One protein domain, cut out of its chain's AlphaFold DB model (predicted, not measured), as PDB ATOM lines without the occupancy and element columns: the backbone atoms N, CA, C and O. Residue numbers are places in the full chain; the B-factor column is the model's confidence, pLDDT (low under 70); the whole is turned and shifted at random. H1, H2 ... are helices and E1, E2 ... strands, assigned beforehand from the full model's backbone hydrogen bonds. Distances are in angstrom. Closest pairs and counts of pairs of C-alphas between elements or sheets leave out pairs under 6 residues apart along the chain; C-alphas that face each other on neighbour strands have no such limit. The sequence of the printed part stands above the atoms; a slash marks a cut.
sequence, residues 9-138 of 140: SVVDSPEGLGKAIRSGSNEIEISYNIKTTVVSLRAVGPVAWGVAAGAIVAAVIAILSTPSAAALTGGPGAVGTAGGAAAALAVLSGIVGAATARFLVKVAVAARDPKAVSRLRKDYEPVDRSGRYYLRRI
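Overview. This is residues 9 to 138 of the 140 residues of an uncharacterized protein of Plantactinospora sp. KBS50 (UniProt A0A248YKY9). A small twisted sheet of four strands stands at one end, with H1 and H2 packed over one face and H6 beside E4. Beyond them H5 makes the core, and on its far side packs the helical hairpin of H3 and H4, whose long loop, residues 66 to 82, lies toward the other end. The 130 printed residues hold six named helices and four named strands, in the order E1 H1 E2 H2 H3 H4 H5 H6 E3 E4; the mixed sheet runs E1 E2 E4 E3. The class is mixed, helices and strands; the whole is compact, with a radius of gyration of the C-alphas of 14.0 A and spans of 44 by 30 by 22 A.

Arrangement. Start with E1, residues 9 to 11, parallel to E2, residues 27 to 30, with N 11 and O 29 3.0 A apart. H1, residues 14 to 22, completes a strand-helix-strand unit, a helix between two parallel neighbour strands, with a right-handed crossover. E2 is antiparallel to E4, residues 132 to 137, N 28 to O 135 being 2.9 A; E4 forms a hairpin with E3, residues 124 to 129, N 127 to O 134 being 2.8 A. H1, H2, residues 32 to 43, and H6, residues 116 to 122, make two layers with the sheet, helices on one face. Look next at the hub, H5, residues 98 to 111: it touches H1 at Gly 18 and Val 107, whose C-alphas are closest at 4.2 A, a steep tilt of 41 degrees. With H3, residues 46 to 65, its closest C-alphas are Val 109 and Val 60, 6.0 A, through residues 56 to 64 of H3 alone. H4, residues 83 to 96, touches H3 in a helical hairpin, Ala 59 to Ala 85 at 4.3 A between C-alphas, a shallow tilt of 26 degrees, opposite ways. Every O i to N i+4 pair is within hydrogen-bond range in H1, H3, H5 and H6; H2 has 6 of 8 and H4 9 of 10.

Along the chain. Find C-alpha 9 at (208.311, 364.004, 241.721), where E1 begins. From C-alpha 46 at (199.620, 340.183, 253.123), H3 runs 28.1 A; H4 spans 20.3 A, H5 20.0 A and H2 17.0 A. E3 spans 14.9 A, and E4, 16.0 A, ends at C-alpha 137 at (211.198, 351.858, 242.386).

Size, cuts and confidence. The two farthest C-alphas, Pro 67 and Ser 130, are 45.1 A apart. The printed part has no cut; H3 to H4 is a long link. Residues 9 to 10, 32, 65 to 88 and 130 to 131 have pLDDT under 70.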
ATOM      1  N   SER A   9     209.610 363.338 241.619       63.91
ATOM      2  CA  SER A   9     208.311 364.004 241.721       63.91
ATOM      3  C   SER A   9     207.989 364.217 243.194       63.91
ATOM      4  O   SER A   9     207.777 363.240 243.909       63.91
ATOM      5  N   VAL A  10     207.963 365.473 243.647       68.94
ATOM      6  CA  VAL A  10     207.476 365.823 244.988       68.94
ATOM      7  C   VAL A  10     205.955 365.761 244.962       68.94
ATOM      8  O   VAL A  10     205.313 366.479 244.193       68.94
ATOM      9  N   VAL A  11     205.374 364.874 245.765       75.38
ATOM     10  CA  VAL A  11     203.923 364.667 245.811       75.38
ATOM     11  C   VAL A  11     203.390 364.857 247.229       75.38
ATOM     12  O   VAL A  11     203.856 364.237 248.183       75.38
ATOM     13  N   ASP A  12     202.371 365.711 247.344       77.19
ATOM     14  CA  ASP A  12     201.639 365.978 248.593       77.19
ATOM     15  C   ASP A  12     200.173 365.508 248.533       77.19
ATOM     16  O   ASP A  12     199.478 365.445 249.538       77.19
ATOM     17  N   SER A  13     199.701 365.098 247.351       74.88
ATOM     18  CA  SER A  13     198.324 364.645 247.126       74.88
ATOM     19  C   SER A  13     198.275 363.204 246.594       74.88
ATOM     20  O   SER A  13     199.161 362.807 245.823       74.88
ATOM     21  N   PRO A  14     197.228 362.417 246.934       72.88
ATOM     22  CA  PRO A  14     196.978 361.101 246.334       72.88
ATOM     23  C   PRO A  14     196.968 361.123 244.801       72.88
ATOM     24  O   PRO A  14     197.428 360.178 244.161       72.88
ATOM     25  N   GLU A  15     196.465 362.195 244.193       77.94
ATOM     26  CA  GLU A  15     196.379 362.304 242.734       77.94
ATOM     27  C   GLU A  15     197.766 362.453 242.101       77.94
ATOM     28  O   GLU A  15     198.070 361.805 241.096       77.94
ATOM     29  N   GLY A  16     198.631 363.255 242.732       77.19
ATOM     30  CA  GLY A  16     200.027 363.414 242.328       77.19
ATOM     31  C   GLY A  16     200.791 362.097 242.428       77.19
ATOM     32  O   GLY A  16     201.492 361.720 241.490       77.19
ATOM     33  N   LEU A  17     200.579 361.350 243.516       78.94
ATOM     34  CA  LEU A  17     201.174 360.028 243.703       78.94
ATOM     35  C   LEU A  17     200.700 359.033 242.630       78.94
ATOM     36  O   LEU A  17     201.521 358.354 242.018       78.94
ATOM     37  N   GLY A  18     199.395 358.982 242.341       78.94
ATOM     38  CA  GLY A  18     198.849 358.129 241.280       78.94
ATOM     39  C   GLY A  18     199.426 358.458 239.903       78.94
ATOM     40  O   GLY A  18     199.812 357.561 239.151       78.94
ATOM     41  N   LYS A  19     199.566 359.749 239.590       79.12
ATOM     42  CA  LYS A  19     200.171 360.209 238.336       79.12
ATOM     43  C   LYS A  19     201.658 359.857 238.246       79.12
ATOM     44  O   LYS A  19     202.096 359.427 237.182       79.12
ATOM     45  N   ALA A  20     202.412 359.985 239.337       78.81
ATOM     46  CA  ALA A  20     203.829 359.618 239.389       78.81
ATOM     47  C   ALA A  20     204.040 358.106 239.180       78.81
ATOM     48  O   ALA A  20     204.893 357.707 238.389       78.81
ATOM     49  N   ILE A  21     203.197 357.264 239.797       79.38
ATOM     50  CA  ILE A  21     203.205 355.808 239.574       79.38
ATOM     51  C   ILE A  21     202.876 355.490 238.109       79.38
ATOM     52  O   ILE A  21     203.561 354.685 237.481       79.38
ATOM     53  N   ARG A  22     201.860 356.149 237.534       78.56
ATOM     54  CA  ARG A  22     201.494 355.988 236.116       78.56
ATOM     55  C   ARG A  22     202.620 356.410 235.174       78.56
ATOM     56  O   ARG A  22     202.813 355.778 234.142       78.56
ATOM     57  N   SER A  23     203.343 357.473 235.519       78.38
ATOM     58  CA  SER A  23     204.488 357.960 234.747       78.38
ATOM     59  C   SER A  23     205.716 357.054 234.863       78.38
ATOM     60  O   SER A  23     206.688 357.264 234.144       78.38
ATOM     61  N   GLY A  24     205.687 356.056 235.754       72.00
ATOM     62  CA  GLY A  24     206.800 355.140 235.975       72.00
ATOM     63  C   GLY A  24     207.999 355.794 236.658       72.00
ATOM     64  O   GLY A  24     209.115 355.311 236.474       72.00
ATOM     65  N   SER A  25     207.788 356.874 237.425       74.12
ATOM     66  CA  SER A  25     208.863 357.594 238.114       74.12
ATOM     67  C   SER A  25     209.687 356.641 238.986       74.12
ATOM     68  O   SER A  25     209.127 355.866 239.767       74.12
ATOM     69  N   ASN A  26     211.014 356.701 238.841       71.31
ATOM     70  CA  ASN A  26     211.953 355.844 239.575       71.31
ATOM     71  C   ASN A  26     212.115 356.264 241.042       71.31
ATOM     72  O   ASN A  26     212.403 355.423 241.888       71.31
ATOM     73  N   GLU A  27     211.906 357.545 241.344       72.81
ATOM     74  CA  GLU A  27     211.987 358.089 242.694       72.81
ATOM     75  C   GLU A  27     210.858 359.102 242.903       72.81
ATOM     76  O   GLU A  27     210.656 360.007 242.093       72.81
ATOM     77  N   ILE A  28     210.075 358.920 243.963       78.62
ATOM     78  CA  ILE A  28     208.947 359.790 244.307       78.62
ATOM     79  C   ILE A  28     209.198 360.323 245.716       78.62
ATOM     80  O   ILE A  28     209.230 359.544 246.666       78.62
ATOM     81  N   GLU A  29     209.387 361.634 245.860       79.75
ATOM     82  CA  GLU A  29     209.535 362.263 247.175       79.75
ATOM     83  C   GLU A  29     208.144 362.445 247.792       79.75
ATOM     84  O   GLU A  29     207.252 363.065 247.208       79.75
ATOM     85  N   ILE A  30     207.956 361.861 248.970       78.50
ATOM     86  CA  ILE A  30     206.716 361.894 249.730       78.50
ATOM     87  C   ILE A  30     206.785 362.998 250.784       78.50
ATOM     88  O   ILE A  30     207.634 362.974 251.679       78.50
ATOM     89  N   SER A  31     205.808 363.906 250.741       76.44
ATOM     90  CA  SER A  31     205.548 364.828 251.847       76.44
ATOM     91  C   SER A  31     205.151 364.091 253.127       76.44
ATOM     92  O   SER A  31     204.449 363.074 253.109       76.44
ATOM     93  N   TYR A  32     205.507 364.673 254.272       66.94
ATOM     94  CA  TYR A  32     205.184 364.133 255.597       66.94
ATOM     95  C   TYR A  32     203.679 363.860 255.798       66.94
ATOM     96  O   TYR A  32     203.314 362.908 256.484       66.94
ATOM     97  N   ASN A  33     202.806 364.637 255.150       72.50
ATOM     98  CA  ASN A  33     201.353 364.509 255.271       72.50
ATOM     99  C   ASN A  33     200.828 363.152 254.752       72.50
ATOM    100  O   ASN A  33     200.048 362.474 255.418       72.50
ATOM    101  N   ILE A  34     201.320 362.687 253.598       74.38
ATOM    102  CA  ILE A  34     200.879 361.412 253.002       74.38
ATOM    103  C   ILE A  34     201.742 360.219 253.434       74.38
ATOM    104  O   ILE A  34     201.343 359.065 253.253       74.38
ATOM    105  N   LYS A  35     202.904 360.481 254.044       76.00
ATOM    106  CA  LYS A  35     203.813 359.467 254.591       76.00
ATOM    107  C   LYS A  35     203.092 358.515 255.539       76.00
ATOM    108  O   LYS A  35     203.200 357.304 255.371       76.00
ATOM    109  N   THR A  36     202.347 359.041 256.509       77.88
ATOM    110  CA  THR A  36     201.644 358.224 257.513       77.88
ATOM    111  C   THR A  36     200.692 357.234 256.852       77.88
ATOM    112  O   THR A  36     200.679 356.059 257.201       77.88
ATOM    113  N   THR A  37     199.971 357.669 255.821       76.31
ATOM    114  CA  THR A  37     199.060 356.820 255.047       76.31
ATOM    115  C   THR A  37     199.795 355.693 254.319       76.31
ATOM    116  O   THR A  37     199.356 354.544 254.349       76.31
ATOM    117  N   VAL A  38     200.937 355.994 253.694       75.12
ATOM    118  CA  VAL A  38     201.765 354.993 252.997       75.12
ATOM    119  C   VAL A  38     202.415 354.011 253.974       75.12
ATOM    120  O   VAL A  38     202.543 352.825 253.666       75.12
ATOM    121  N   VAL A  39     202.782 354.464 255.172       79.00
ATOM    122  CA  VAL A  39     203.300 353.597 256.237       79.00
ATOM    123  C   VAL A  39     202.196 352.678 256.770       79.00
ATOM    124  O   VAL A  39     202.389 351.463 256.811       79.00
ATOM    125  N   SER A  40     201.013 353.216 257.078       76.12
ATOM    126  CA  SER A  40     199.847 352.430 257.509       76.12
ATOM    127  C   SER A  40     199.436 351.388 256.469       76.12
ATOM    128  O   SER A  40     199.047 350.277 256.821       76.12
ATOM    129  N   LEU A  41     199.598 351.695 255.180       77.88
ATOM    130  CA  LEU A  41     199.370 350.738 254.101       77.88
ATOM    131  C   LEU A  41     200.257 349.496 254.212       77.88
ATOM    132  O   LEU A  41     199.817 348.374 253.963       77.88
ATOM    133  N   ARG A  42     201.530 349.699 254.557       76.38
ATOM    134  CA  ARG A  42     202.510 348.617 254.678       76.38
ATOM    135  C   ARG A  42     202.317 347.798 255.943       76.38
ATOM    136  O   ARG A  42     202.632 346.611 255.906       76.38
ATOM    137  N   ALA A  43     201.770 348.405 256.994       79.62
ATOM    138  CA  ALA A  43     201.420 347.722 258.235       79.62
ATOM    139  C   ALA A  43     200.328 346.651 258.041       79.62
ATOM    140  O   ALA A  43     200.250 345.703 258.818       79.62
ATOM    141  N   VAL A  44     199.509 346.748 256.987       80.81
ATOM    142  CA  VAL A  44     198.473 345.748 256.690       80.81
ATOM    143  C   VAL A  44     199.094 344.441 256.199       80.81
ATOM    144  O   VAL A  44     199.763 344.411 255.169       80.81
ATOM    145  N   GLY A  45     198.834 343.331 256.892       81.12
ATOM    146  CA  GLY A  45     199.364 342.011 256.532       81.12
ATOM    147  C   GLY A  45     199.029 341.562 255.094       81.12
ATOM    148  O   GLY A  45     198.072 342.053 254.487       81.12
ATOM    149  N   PRO A  46     199.793 340.620 254.513       77.94
ATOM    150  CA  PRO A  46     199.620 340.183 253.123       77.94
ATOM    151  C   PRO A  46     198.230 339.587 252.840       77.94
ATOM    152  O   PRO A  46     197.673 339.833 251.772       77.94
ATOM    153  N   VAL A  47     197.642 338.871 253.806       81.38
ATOM    154  CA  VAL A  47     196.298 338.271 253.691       81.38
ATOM    155  C   VAL A  47     195.216 339.350 253.635       81.38
ATOM    156  O   VAL A  47     194.419 339.391 252.700       81.38
ATOM    157  N   ALA A  48     195.237 340.284 254.589       81.44
ATOM    158  CA  ALA A  48     194.317 341.417 254.625       81.44
ATOM    159  C   ALA A  48     194.456 342.302 253.373       81.44
ATOM    160  O   ALA A  48     193.473 342.793 252.819       81.44
ATOM    161  N   TRP A  49     195.679 342.439 252.859       81.31
ATOM    162  CA  TRP A  49     195.943 343.168 251.627       81.31
ATOM    163  C   TRP A  49     195.402 342.490 250.372       81.31
ATOM    164  O   TRP A  49     195.005 343.189 249.447       81.31
ATOM    165  N   GLY A  50     195.347 341.156 250.327       82.19
ATOM    166  CA  GLY A  50     194.699 340.438 249.229       82.19
ATOM    167  C   GLY A  50     193.231 340.846 249.080       82.19
ATOM    168  O   GLY A  50     192.786 341.177 247.981       82.19
ATOM    169  N   VAL A  51     192.513 340.928 250.204       82.50
ATOM    170  CA  VAL A  51     191.116 341.390 250.247       82.50
ATOM    171  C   VAL A  51     191.019 342.879 249.897       82.50
ATOM    172  O   VAL A  51     190.202 343.270 249.064       82.50
ATOM    173  N   ALA A  52     191.900 343.709 250.466       80.44
ATOM    174  CA  ALA A  52     191.951 345.142 250.176       80.44
ATOM    175  C   ALA A  52     192.212 345.430 248.688       80.44
ATOM    176  O   ALA A  52     191.550 346.278 248.097       80.44
ATOM    177  N   ALA A  53     193.138 344.708 248.057       82.69
ATOM    178  CA  ALA A  53     193.446 344.850 246.640       82.69
ATOM    179  C   ALA A  53     192.241 344.479 245.765       82.69
ATOM    180  O   ALA A  53     191.935 345.208 244.823       82.69
ATOM    181  N   GLY A  54     191.519 343.404 246.106       80.62
ATOM    182  CA  GLY A  54     190.265 343.043 245.439       80.62
ATOM    183  C   GLY A  54     189.214 344.152 245.535       80.62
ATOM    184  O   GLY A  54     188.611 344.527 244.529       80.62
ATOM    185  N   ALA A  55     189.063 344.749 246.719       79.69
ATOM    186  CA  ALA A  55     188.159 345.873 246.937       79.69
ATOM    187  C   ALA A  55     188.576 347.131 246.150       79.69
ATOM    188  O   ALA A  55     187.733 347.769 245.530       79.69
ATOM    189  N   ILE A  56     189.869 347.472 246.100       80.81
ATOM    190  CA  ILE A  56     190.366 348.610 245.303       80.81
ATOM    191  C   ILE A  56     190.052 348.401 243.821       80.81
ATOM    192  O   ILE A  56     189.556 349.316 243.170       80.81
ATOM    193  N   VAL A  57     190.295 347.198 243.294       80.56
ATOM    194  CA  VAL A  57     189.998 346.872 241.894       80.56
ATOM    195  C   VAL A  57     188.505 347.040 241.610       80.56
ATOM    196  O   VAL A  57     188.147 347.727 240.657       80.56
ATOM    197  N   ALA A  58     187.638 346.488 242.463       78.62
ATOM    198  CA  ALA A  58     186.191 346.623 242.323       78.62
ATOM    199  C   ALA A  58     185.729 348.088 242.402       78.62
ATOM    200  O   ALA A  58     184.942 348.529 241.566       78.62
ATOM    201  N   ALA A  59     186.259 348.865 243.353       75.19
ATOM    202  CA  ALA A  59     185.937 350.280 243.511       75.19
ATOM    203  C   ALA A  59     186.353 351.097 242.281       75.19
ATOM    204  O   ALA A  59     185.566 351.888 241.772       75.19
ATOM    205  N   VAL A  60     187.571 350.890 241.779       75.44
ATOM    206  CA  VAL A  60     188.095 351.607 240.609       75.44
ATOM    207  C   VAL A  60     187.306 351.247 239.355       75.44
ATOM    208  O   VAL A  60     186.943 352.147 238.606       75.44
ATOM    209  N   ILE A  61     186.991 349.965 239.133       76.25
ATOM    210  CA  ILE A  61     186.161 349.537 237.995       76.25
ATOM    211  C   ILE A  61     184.770 350.154 238.092       76.25
ATOM    212  O   ILE A  61     184.284 350.682 237.096       76.25
ATOM    213  N   ALA A  62     184.145 350.139 239.270       71.69
ATOM    214  CA  ALA A  62     182.848 350.771 239.472       71.69
ATOM    215  C   ALA A  62     182.914 352.273 239.155       71.69
ATOM    216  O   ALA A  62     182.115 352.757 238.363       71.69
ATOM    217  N   ILE A  63     183.913 352.993 239.678       71.00
ATOM    218  CA  ILE A  63     184.103 354.432 239.427       71.00
ATOM    219  C   ILE A  63     184.336 354.715 237.936       71.00
ATOM    220  O   ILE A  63     183.715 355.621 237.392       71.00
ATOM    221  N   LEU A  64     185.191 353.941 237.263       70.19
ATOM    222  CA  LEU A  64     185.511 354.136 235.845       70.19
ATOM    223  C   LEU A  64     184.378 353.706 234.900       70.19
ATOM    224  O   LEU A  64     184.277 354.246 233.803       70.19
ATOM    225  N   SER A  65     183.541 352.749 235.308       66.50
ATOM    226  CA  SER A  65     182.387 352.278 234.526       66.50
ATOM    227  C   SER A  65     181.151 353.156 234.718       66.50
ATOM    228  O   SER A  65     180.173 353.003 233.991       66.50
ATOM    229  N   THR A  66     181.168 354.064 235.699       62.44
ATOM    230  CA  THR A  66     180.057 354.986 235.924       62.44
ATOM    231  C   THR A  66     180.223 356.194 234.991       62.44
ATOM    232  O   THR A  66     181.219 356.906 235.101       62.44
ATOM    233  N   PRO A  67     179.269 356.479 234.086       51.28
ATOM    234  CA  PRO A  67     179.387 357.569 233.111       51.28
ATOM    235  C   PRO A  67     179.253 358.981 233.716       51.28
ATOM    236  O   PRO A  67     179.275 359.967 232.984       51.28
ATOM    237  N   SER A  68     179.101 359.119 235.037       47.41
ATOM    238  CA  SER A  68     178.829 360.396 235.694       47.41
ATOM    239  C   SER A  68     180.066 360.989 236.380       47.41
ATOM    240  O   SER A  68     180.668 360.414 237.287       47.41
ATOM    241  N   ALA A  69     180.370 362.237 236.008       44.00
ATOM    242  CA  ALA A  69     181.390 363.121 236.585       44.00
ATOM    243  C   ALA A  69     181.260 363.378 238.110       44.00
ATOM    244  O   ALA A  69     182.069 364.100 238.696       44.00
ATOM    245  N   ALA A  70     180.259 362.781 238.766       44.09
ATOM    246  CA  ALA A  70     179.991 362.871 240.197       44.09
ATOM    247  C   ALA A  70     180.816 361.887 241.047       44.09
ATOM    248  O   ALA A  70     180.947 362.101 242.249       44.09
ATOM    249  N   ALA A  71     181.399 360.833 240.458       48.75
ATOM    250  CA  ALA A  71     182.133 359.811 241.217       48.75
ATOM    251  C   ALA A  71     183.462 360.315 241.827       48.75
ATOM    252  O   ALA A  71     184.010 359.687 242.732       48.75
ATOM    253  N   LEU A  72     183.988 361.447 241.338       45.97
ATOM    254  CA  LEU A  72     185.306 361.976 241.722       45.97
ATOM    255  C   LEU A  72     185.283 363.393 242.312       45.97
ATOM    256  O   LEU A  72     186.302 363.825 242.846       45.97
ATOM    257  N   THR A  73     184.161 364.115 242.237       44.94
ATOM    258  CA  THR A  73     184.122 365.571 242.497       44.94
ATOM    259  C   THR A  73     183.426 365.992 243.789       44.94
ATOM    260  O   THR A  73     183.650 367.106 244.252       44.94
ATOM    261  N   GLY A  74     182.615 365.147 244.422       38.97
ATOM    262  CA  GLY A  74     182.036 365.498 245.723       38.97
ATOM    263  C   GLY A  74     182.992 365.149 246.867       38.97
ATOM    264  O   GLY A  74     183.823 364.253 246.750       38.97
ATOM    265  N   GLY A  75     182.883 365.866 247.980       40.94
ATOM    266  CA  GLY A  75     183.693 365.675 249.181       40.94
ATOM    267  C   GLY A  75     183.529 364.292 249.851       40.94
ATOM    268  O   GLY A  75     183.381 363.279 249.173       40.94
ATOM    269  N   PRO A  76     183.552 364.195 251.192       42.78
ATOM    270  CA  PRO A  76     183.607 362.928 251.944       42.78
ATOM    271  C   PRO A  76     182.558 361.829 251.628       42.78
ATOM    272  O   PRO A  76     182.639 360.762 252.236       42.78
ATOM    273  N   GLY A  77     181.618 362.048 250.696       41.97
ATOM    274  CA  GLY A  77     180.598 361.103 250.228       41.97
ATOM    275  C   GLY A  77     180.554 360.788 248.717       41.97
ATOM    276  O   GLY A  77     179.710 359.991 248.323       41.97
ATOM    277  N   ALA A  78     181.419 361.330 247.844       48.38
ATOM    278  CA  ALA A  78     181.275 361.100 246.385       48.38
ATOM    279  C   ALA A  78     181.596 359.692 245.897       48.38
ATOM    280  O   ALA A  78     181.083 359.247 244.876       48.38
ATOM    281  N   VAL A  79     182.400 358.957 246.654       48.38
ATOM    282  CA  VAL A  79     182.696 357.554 246.352       48.38
ATOM    283  C   VAL A  79     181.508 356.614 246.636       48.38
ATOM    284  O   VAL A  79     181.629 355.403 246.468       48.38
ATOM    285  N   GLY A  80     180.370 357.160 247.087       43.12
ATOM    286  CA  GLY A  80     179.172 356.420 247.483       43.12
ATOM    287  C   GLY A  80     178.082 356.268 246.414       43.12
ATOM    288  O   GLY A  80     177.104 355.580 246.675       43.12
ATOM    289  N   THR A  81     178.198 356.889 245.235       44.97
ATOM    290  CA  THR A  81     177.067 356.963 244.279       44.97
ATOM    291  C   THR A  81     176.994 355.812 243.274       44.97
ATOM    292  O   THR A  81     175.933 355.574 242.704       44.97
ATOM    293  N   ALA A  82     178.065 355.033 243.103       51.50
ATOM    294  CA  ALA A  82     178.000 353.738 242.431       51.50
ATOM    295  C   ALA A  82     177.857 352.659 243.509       51.50
ATOM    296  O   ALA A  82     178.790 352.454 244.285       51.50
ATOM    297  N   GLY A  83     176.716 351.966 243.586       48.78
ATOM    298  CA  GLY A  83     176.436 350.991 244.656       48.78
ATOM    299  C   GLY A  83     177.547 349.949 244.887       48.78
ATOM    300  O   GLY A  83     177.775 349.529 246.018       48.78
ATOM    301  N   GLY A  84     178.320 349.606 243.845       55.66
ATOM    302  CA  GLY A  84     179.504 348.744 243.958       55.66
ATOM    303  C   GLY A  84     180.745 349.411 244.576       55.66
ATOM    304  O   GLY A  84     181.502 348.753 245.289       55.66
ATOM    305  N   ALA A  85     180.953 350.715 244.363       59.22
ATOM    306  CA  ALA A  85     182.086 351.455 244.923       59.22
ATOM    307  C   ALA A  85     181.935 351.681 246.433       59.22
ATOM    308  O   ALA A  85     182.918 351.567 247.163       59.22
ATOM    309  N   ALA A  86     180.710 351.924 246.911       63.12
ATOM    310  CA  ALA A  86     180.419 352.110 248.332       63.12
ATOM    311  C   ALA A  86     180.717 350.843 249.154       63.12
ATOM    312  O   ALA A  86     181.401 350.913 250.176       63.12
ATOM    313  N   ALA A  87     180.263 349.679 248.677       66.62
ATOM    314  CA  ALA A  87     180.518 348.393 249.326       66.62
ATOM    315  C   ALA A  87     182.016 348.046 249.330       66.62
ATOM    316  O   ALA A  87     182.567 347.644 250.355       66.62
ATOM    317  N   ALA A  88     182.702 348.272 248.208       69.88
ATOM    318  CA  ALA A  88     184.141 348.071 248.112       69.88
ATOM    319  C   ALA A  88     184.926 349.006 249.049       69.88
ATOM    320  O   ALA A  88     185.870 348.576 249.714       69.88
ATOM    321  N   LEU A  89     184.510 350.269 249.175       71.88
ATOM    322  CA  LEU A  89     185.103 351.190 250.142       71.88
ATOM    323  C   LEU A  89     184.833 350.791 251.584       71.88
ATOM    324  O   LEU A  89     185.728 350.965 252.403       71.88
ATOM    325  N   ALA A  90     183.652 350.258 251.899       75.56
ATOM    326  CA  ALA A  90     183.341 349.773 253.238       75.56
ATOM    327  C   ALA A  90     184.302 348.640 253.634       75.56
ATOM    328  O   ALA A  90     184.967 348.735 254.667       75.56
ATOM    329  N   VAL A  91     184.482 347.644 252.760       78.62
ATOM    330  CA  VAL A  91     185.441 346.546 252.971       78.62
ATOM    331  C   VAL A  91     186.866 347.080 253.118       78.62
ATOM    332  O   VAL A  91     187.558 346.749 254.077       78.62
ATOM    333  N   LEU A  92     187.299 347.956 252.209       78.19
ATOM    334  CA  LEU A  92     188.638 348.539 252.257       78.19
ATOM    335  C   LEU A  92     188.852 349.350 253.544       78.19
ATOM    336  O   LEU A  92     189.888 349.224 254.192       78.19
ATOM    337  N   SER A  93     187.860 350.141 253.951       80.38
ATOM    338  CA  SER A  93     187.914 350.954 255.165       80.38
ATOM    339  C   SER A  93     187.983 350.121 256.441       80.38
ATOM    340  O   SER A  93     188.660 350.541 257.374       80.38
ATOM    341  N   GLY A  94     187.375 348.931 256.461       79.62
ATOM    342  CA  GLY A  94     187.506 347.984 257.570       79.62
ATOM    343  C   GLY A  94     188.906 347.371 257.687       79.62
ATOM    344  O   GLY A  94     189.281 346.922 258.763       79.62
ATOM    345  N   ILE A  95     189.693 347.381 256.605       80.75
ATOM    346  CA  ILE A  95     191.034 346.781 256.567       80.75
ATOM    347  C   ILE A  95     192.133 347.823 256.811       80.75
ATOM    348  O   ILE A  95     193.013 347.615 257.641       80.75
ATOM    349  N   VAL A  96     192.118 348.928 256.058       75.69
ATOM    350  CA  VAL A  96     193.184 349.954 256.077       75.69
ATOM    351  C   VAL A  96     192.777 351.244 256.808       75.69
ATOM    352  O   VAL A  96     193.594 352.155 256.951       75.69
ATOM    353  N   GLY A  97     191.517 351.356 257.236       79.06
ATOM    354  CA  GLY A  97     190.920 352.587 257.762       79.06
ATOM    355  C   GLY A  97     190.292 353.461 256.669       79.06
ATOM    356  O   GLY A  97     190.742 353.486 255.523       79.06
ATOM    357  N   ALA A  98     189.244 354.216 257.013       73.44
ATOM    358  CA  ALA A  98     188.470 355.012 256.050       73.44
ATOM    359  C   ALA A  98     189.294 356.093 255.324       73.44
ATOM    360  O   ALA A  98     189.111 356.310 254.125       73.44
ATOM    361  N   ALA A  99     190.218 356.755 256.028       72.81
ATOM    362  CA  ALA A  99     191.085 357.777 255.439       72.81
ATOM    363  C   ALA A  99     192.053 357.173 254.408       72.81
ATOM    364  O   ALA A  99     192.115 357.633 253.266       72.81
ATOM    365  N   THR A 100     192.733 356.085 254.778       77.94
ATOM    366  CA  THR A 100     193.639 355.352 253.888       77.94
ATOM    367  C   THR A 100     192.888 354.773 252.698       77.94
ATOM    368  O   THR A 100     193.313 354.953 251.565       77.94
ATOM    369  N   ALA A 101     191.729 354.147 252.915       79.06
ATOM    370  CA  ALA A 101     190.917 353.571 251.847       79.06
ATOM    371  C   ALA A 101     190.601 354.591 250.743       79.06
ATOM    372  O   ALA A 101     190.840 354.337 249.561       79.06
ATOM    373  N   ARG A 102     190.136 355.784 251.133       75.62
ATOM    374  CA  ARG A 102     189.848 356.886 250.204       75.62
ATOM    375  C   ARG A 102     191.100 357.352 249.468       75.62
ATOM    376  O   ARG A 102     191.041 357.585 248.264       75.62
ATOM    377  N   PHE A 103     192.222 357.467 250.178       79.56
ATOM    378  CA  PHE A 103     193.505 357.833 249.583       79.56
ATOM    379  C   PHE A 103     193.915 356.841 248.486       79.56
ATOM    380  O   PHE A 103     194.216 357.254 247.371       79.56
ATOM    381  N   LEU A 104     193.847 355.534 248.753       78.56
ATOM    382  CA  LEU A 104     194.243 354.495 247.794       78.56
ATOM    383  C   LEU A 104     193.346 354.464 246.559       78.56
ATOM    384  O   LEU A 104     193.850 354.341 245.445       78.56
ATOM    385  N   VAL A 105     192.030 354.601 246.738       79.00
ATOM    386  CA  VAL A 105     191.091 354.666 245.611       79.00
ATOM    387  C   VAL A 105     191.397 355.887 244.742       79.00
ATOM    388  O   VAL A 105     191.503 355.749 243.527       79.00
ATOM    389  N   LYS A 106     191.644 357.060 245.342       77.06
ATOM    390  CA  LYS A 106     192.051 358.264 244.600       77.06
ATOM    391  C   LYS A 106     193.362 358.067 243.836       77.06
ATOM    392  O   LYS A 106     193.426 358.426 242.664       77.06
ATOM    393  N   VAL A 107     194.375 357.456 244.457       79.75
ATOM    394  CA  VAL A 107     195.656 357.115 243.805       79.75
ATOM    395  C   VAL A 107     195.424 356.191 242.608       79.75
ATOM    396  O   VAL A 107     195.924 356.460 241.520       79.75
ATOM    397  N   ALA A 108     194.649 355.118 242.786       80.81
ATOM    398  CA  ALA A 108     194.383 354.136 241.737       80.81
ATOM    399  C   ALA A 108     193.599 354.737 240.560       80.81
ATOM    400  O   ALA A 108     193.918 354.480 239.398       80.81
ATOM    401  N   VAL A 109     192.609 355.588 240.849       77.69
ATOM    402  CA  VAL A 109     191.839 356.291 239.817       77.69
ATOM    403  C   VAL A 109     192.697 357.332 239.094       77.69
ATOM    404  O   VAL A 109     192.660 357.396 237.867       77.69
ATOM    405  N   ALA A 110     193.528 358.096 239.809       77.69
ATOM    406  CA  ALA A 110     194.460 359.050 239.203       77.69
ATOM    407  C   ALA A 110     195.518 358.356 238.331       77.69
ATOM    408  O   ALA A 110     195.877 358.851 237.261       77.69
ATOM    409  N   ALA A 111     195.969 357.170 238.746       76.62
ATOM    410  CA  ALA A 111     196.826 356.317 237.935       76.62
ATOM    411  C   ALA A 111     196.091 355.708 236.724       76.62
ATOM    412  O   ALA A 111     196.744 355.237 235.791       76.62
ATOM    413  N   ARG A 112     194.747 355.719 236.726       72.56
ATOM    414  CA  ARG A 112     193.866 354.958 235.821       72.56
ATOM    415  C   ARG A 112     194.218 353.471 235.757       72.56
ATOM    416  O   ARG A 112     193.970 352.815 234.751       72.56
ATOM    417  N   ASP A 113     194.801 352.947 236.828       77.12
ATOM    418  CA  ASP A 113     195.223 351.560 236.921       77.12
ATOM    419  C   ASP A 113     194.817 351.018 238.298       77.12
ATOM    420  O   ASP A 113     195.354 351.451 239.324       77.12
ATOM    421  N   PRO A 114     193.876 350.060 238.359       75.31
ATOM    422  CA  PRO A 114     193.409 349.499 239.624       75.31
ATOM    423  C   PRO A 114     194.514 348.733 240.372       75.31
ATOM    424  O   PRO A 114     194.402 348.491 241.573       75.31
ATOM    425  N   LYS A 115     195.600 348.360 239.680       81.00
ATOM    426  CA  LYS A 115     196.754 347.661 240.252       81.00
ATOM    427  C   LYS A 115     197.868 348.619 240.693       81.00
ATOM    428  O   LYS A 115     198.805 348.147 241.336       81.00
ATOM    429  N   ALA A 116     197.761 349.930 240.459       80.94
ATOM    430  CA  ALA A 116     198.809 350.906 240.761       80.94
ATOM    431  C   ALA A 116     199.205 350.887 242.237       80.94
ATOM    432  O   ALA A 116     200.380 350.943 242.578       80.94
ATOM    433  N   VAL A 117     198.225 350.721 243.122       81.44
ATOM    434  CA  VAL A 117     198.454 350.639 244.567       81.44
ATOM    435  C   VAL A 117     199.131 349.320 244.956       81.44
ATOM    436  O   VAL A 117     199.989 349.284 245.835       81.44
ATOM    437  N   SER A 118     198.796 348.222 244.275       82.75
ATOM    438  CA  SER A 118     199.498 346.948 244.469       82.75
ATOM    439  C   SER A 118     200.948 347.027 243.981       82.75
ATOM    440  O   SER A 118     201.832 346.485 244.641       82.75
ATOM    441  N   ARG A 119     201.199 347.748 242.879       78.50
ATOM    442  CA  ARG A 119     202.548 348.061 242.382       78.50
ATOM    443  C   ARG A 119     203.312 348.961 243.345       78.50
ATOM    444  O   ARG A 119     204.446 348.666 243.676       78.50
ATOM    445  N   LEU A 120     202.673 349.980 243.919       78.75
ATOM    446  CA  LEU A 120     203.272 350.822 244.962       78.75
ATOM    447  C   LEU A 120     203.787 350.007 246.158       78.75
ATOM    448  O   LEU A 120     204.764 350.373 246.810       78.75
ATOM    449  N   ARG A 121     203.125 348.890 246.470       78.31
ATOM    450  CA  ARG A 121     203.552 348.011 247.557       78.31
ATOM    451  C   ARG A 121     204.680 347.061 247.154       78.31
ATOM    452  O   ARG A 121     205.562 346.818 247.971       78.31
ATOM    453  N   LYS A 122     204.612 346.492 245.947       80.19
ATOM    454  CA  LYS A 122     205.542 345.458 245.467       80.19
ATOM    455  C   LYS A 122     206.797 346.031 244.812       80.19
ATOM    456  O   LYS A 122     207.887 345.535 245.053       80.19
ATOM    457  N   ASP A 123     206.616 347.061 243.999       80.81
ATOM    458  CA  ASP A 123     207.619 347.598 243.084       80.81
ATOM    459  C   ASP A 123     208.286 348.862 243.612       80.81
ATOM    460  O   ASP A 123     209.206 349.349 242.969       80.81
ATOM    461  N   TYR A 124     207.846 349.412 244.746       80.62
ATOM    462  CA  TYR A 124     208.466 350.575 245.376       80.62
ATOM    463  C   TYR A 124     208.905 350.242 246.799       80.62
ATOM    464  O   TYR A 124     208.267 349.451 247.488       80.62
ATOM    465  N   GLU A 125     209.973 350.877 247.262       81.06
ATOM    466  CA  GLU A 125     210.526 350.753 248.607       81.06
ATOM    467  C   GLU A 125     210.675 352.143 249.244       81.06
ATOM    468  O   GLU A 125     211.184 353.054 248.587       81.06
ATOM    469  N   PRO A 126     210.219 352.343 250.494       78.62
ATOM    470  CA  PRO A 126     210.416 353.571 251.228       78.62
ATOM    471  C   PRO A 126     211.874 353.641 251.663       78.62
ATOM    472  O   PRO A 126     212.355 352.791 252.407       78.62
ATOM    473  N   VAL A 127     212.557 354.676 251.210       79.00
ATOM    474  CA  VAL A 127     213.917 355.008 251.602       79.00
ATOM    475  C   VAL A 127     213.835 356.318 252.371       79.00
ATOM    476  O   VAL A 127     213.421 357.338 251.822       79.00
ATOM    477  N   ASP A 128     214.193 356.292 253.651       74.88
ATOM    478  CA  ASP A 128     214.456 357.529 254.382       74.88
ATOM    479  C   ASP A 128     215.862 357.997 254.010       74.88
ATOM    480  O   ASP A 128     216.836 357.253 254.155       74.88
ATOM    481  N   ARG A 129     215.968 359.203 253.458       72.81
ATOM    482  CA  ARG A 129     217.251 359.808 253.113       72.81
ATOM    483  C   ARG A 129     217.266 361.224 253.662       72.81
ATOM    484  O   ARG A 129     216.507 362.082 253.219       72.81
ATOM    485  N   SER A 130     218.144 361.466 254.631       64.81
ATOM    486  CA  SER A 130     218.380 362.794 255.213       64.81
ATOM    487  C   SER A 130     217.106 363.490 255.722       64.81
ATOM    488  O   SER A 130     216.915 364.682 255.483       64.81
ATOM    489  N   GLY A 131     216.209 362.749 256.386       69.25
ATOM    490  CA  GLY A 131     214.962 363.289 256.944       69.25
ATOM    491  C   GLY A 131     213.841 363.515 255.921       69.25
ATOM    492  O   GLY A 131     212.782 364.033 256.279       69.25
ATOM    493  N   ARG A 132     214.050 363.119 254.659       70.69
ATOM    494  CA  ARG A 132     213.035 363.107 253.602       70.69
ATOM    495  C   ARG A 132     212.666 361.672 253.235       70.69
ATOM    496  O   ARG A 132     213.518 360.784 253.191       70.69
ATOM    497  N   TYR A 133     211.376 361.454 252.983       76.69
ATOM    498  CA  TYR A 133     210.833 360.144 252.635       76.69
ATOM    499  C   TYR A 133     210.753 359.995 251.125       76.69
ATOM    500  O   TYR A 133     210.040 360.740 250.461       76.69
ATOM    501  N   TYR A 134     211.435 358.989 250.594       79.62
ATOM    502  CA  TYR A 134     211.439 358.665 249.176       79.62
ATOM    503  C   TYR A 134     210.779 357.314 248.948       79.62
ATOM    504  O   TYR A 134     210.954 356.391 249.733       79.62
ATOM    505  N   LEU A 135     210.037 357.172 247.859       79.19
ATOM    506  CA  LEU A 135     209.658 355.880 247.309       79.19
ATOM    507  C   LEU A 135     210.523 355.607 246.090       79.19
ATOM    508  O   LEU A 135     210.338 356.219 245.038       79.19
ATOM    509  N   ARG A 136     211.453 354.669 246.236       81.31
ATOM    510  CA  ARG A 136     212.332 354.227 245.160       81.31
ATOM    511  C   ARG A 136     211.742 352.999 244.487       81.31
ATOM    512  O   ARG A 136     211.404 352.032 245.164       81.31
ATOM    513  N   ARG A 137     211.640 353.015 243.163       79.31
ATOM    514  CA  ARG A 137     211.198 351.858 242.386       79.31
ATOM    515  C   ARG A 137     212.273 350.763 242.426       79.31
ATOM    516  O   ARG A 137     213.417 350.997 242.058       79.31
ATOM    517  N   ILE A 138     211.893 349.576 242.884       75.81
ATOM    518  CA  ILE A 138     212.705 348.354 242.963       75.81
ATOM    519  C   ILE A 138     212.273 347.292 241.932       75.81
ATOM    520  O   ILE A 138     213.032 346.367 241.654       75.81
TER     521      ILE A 138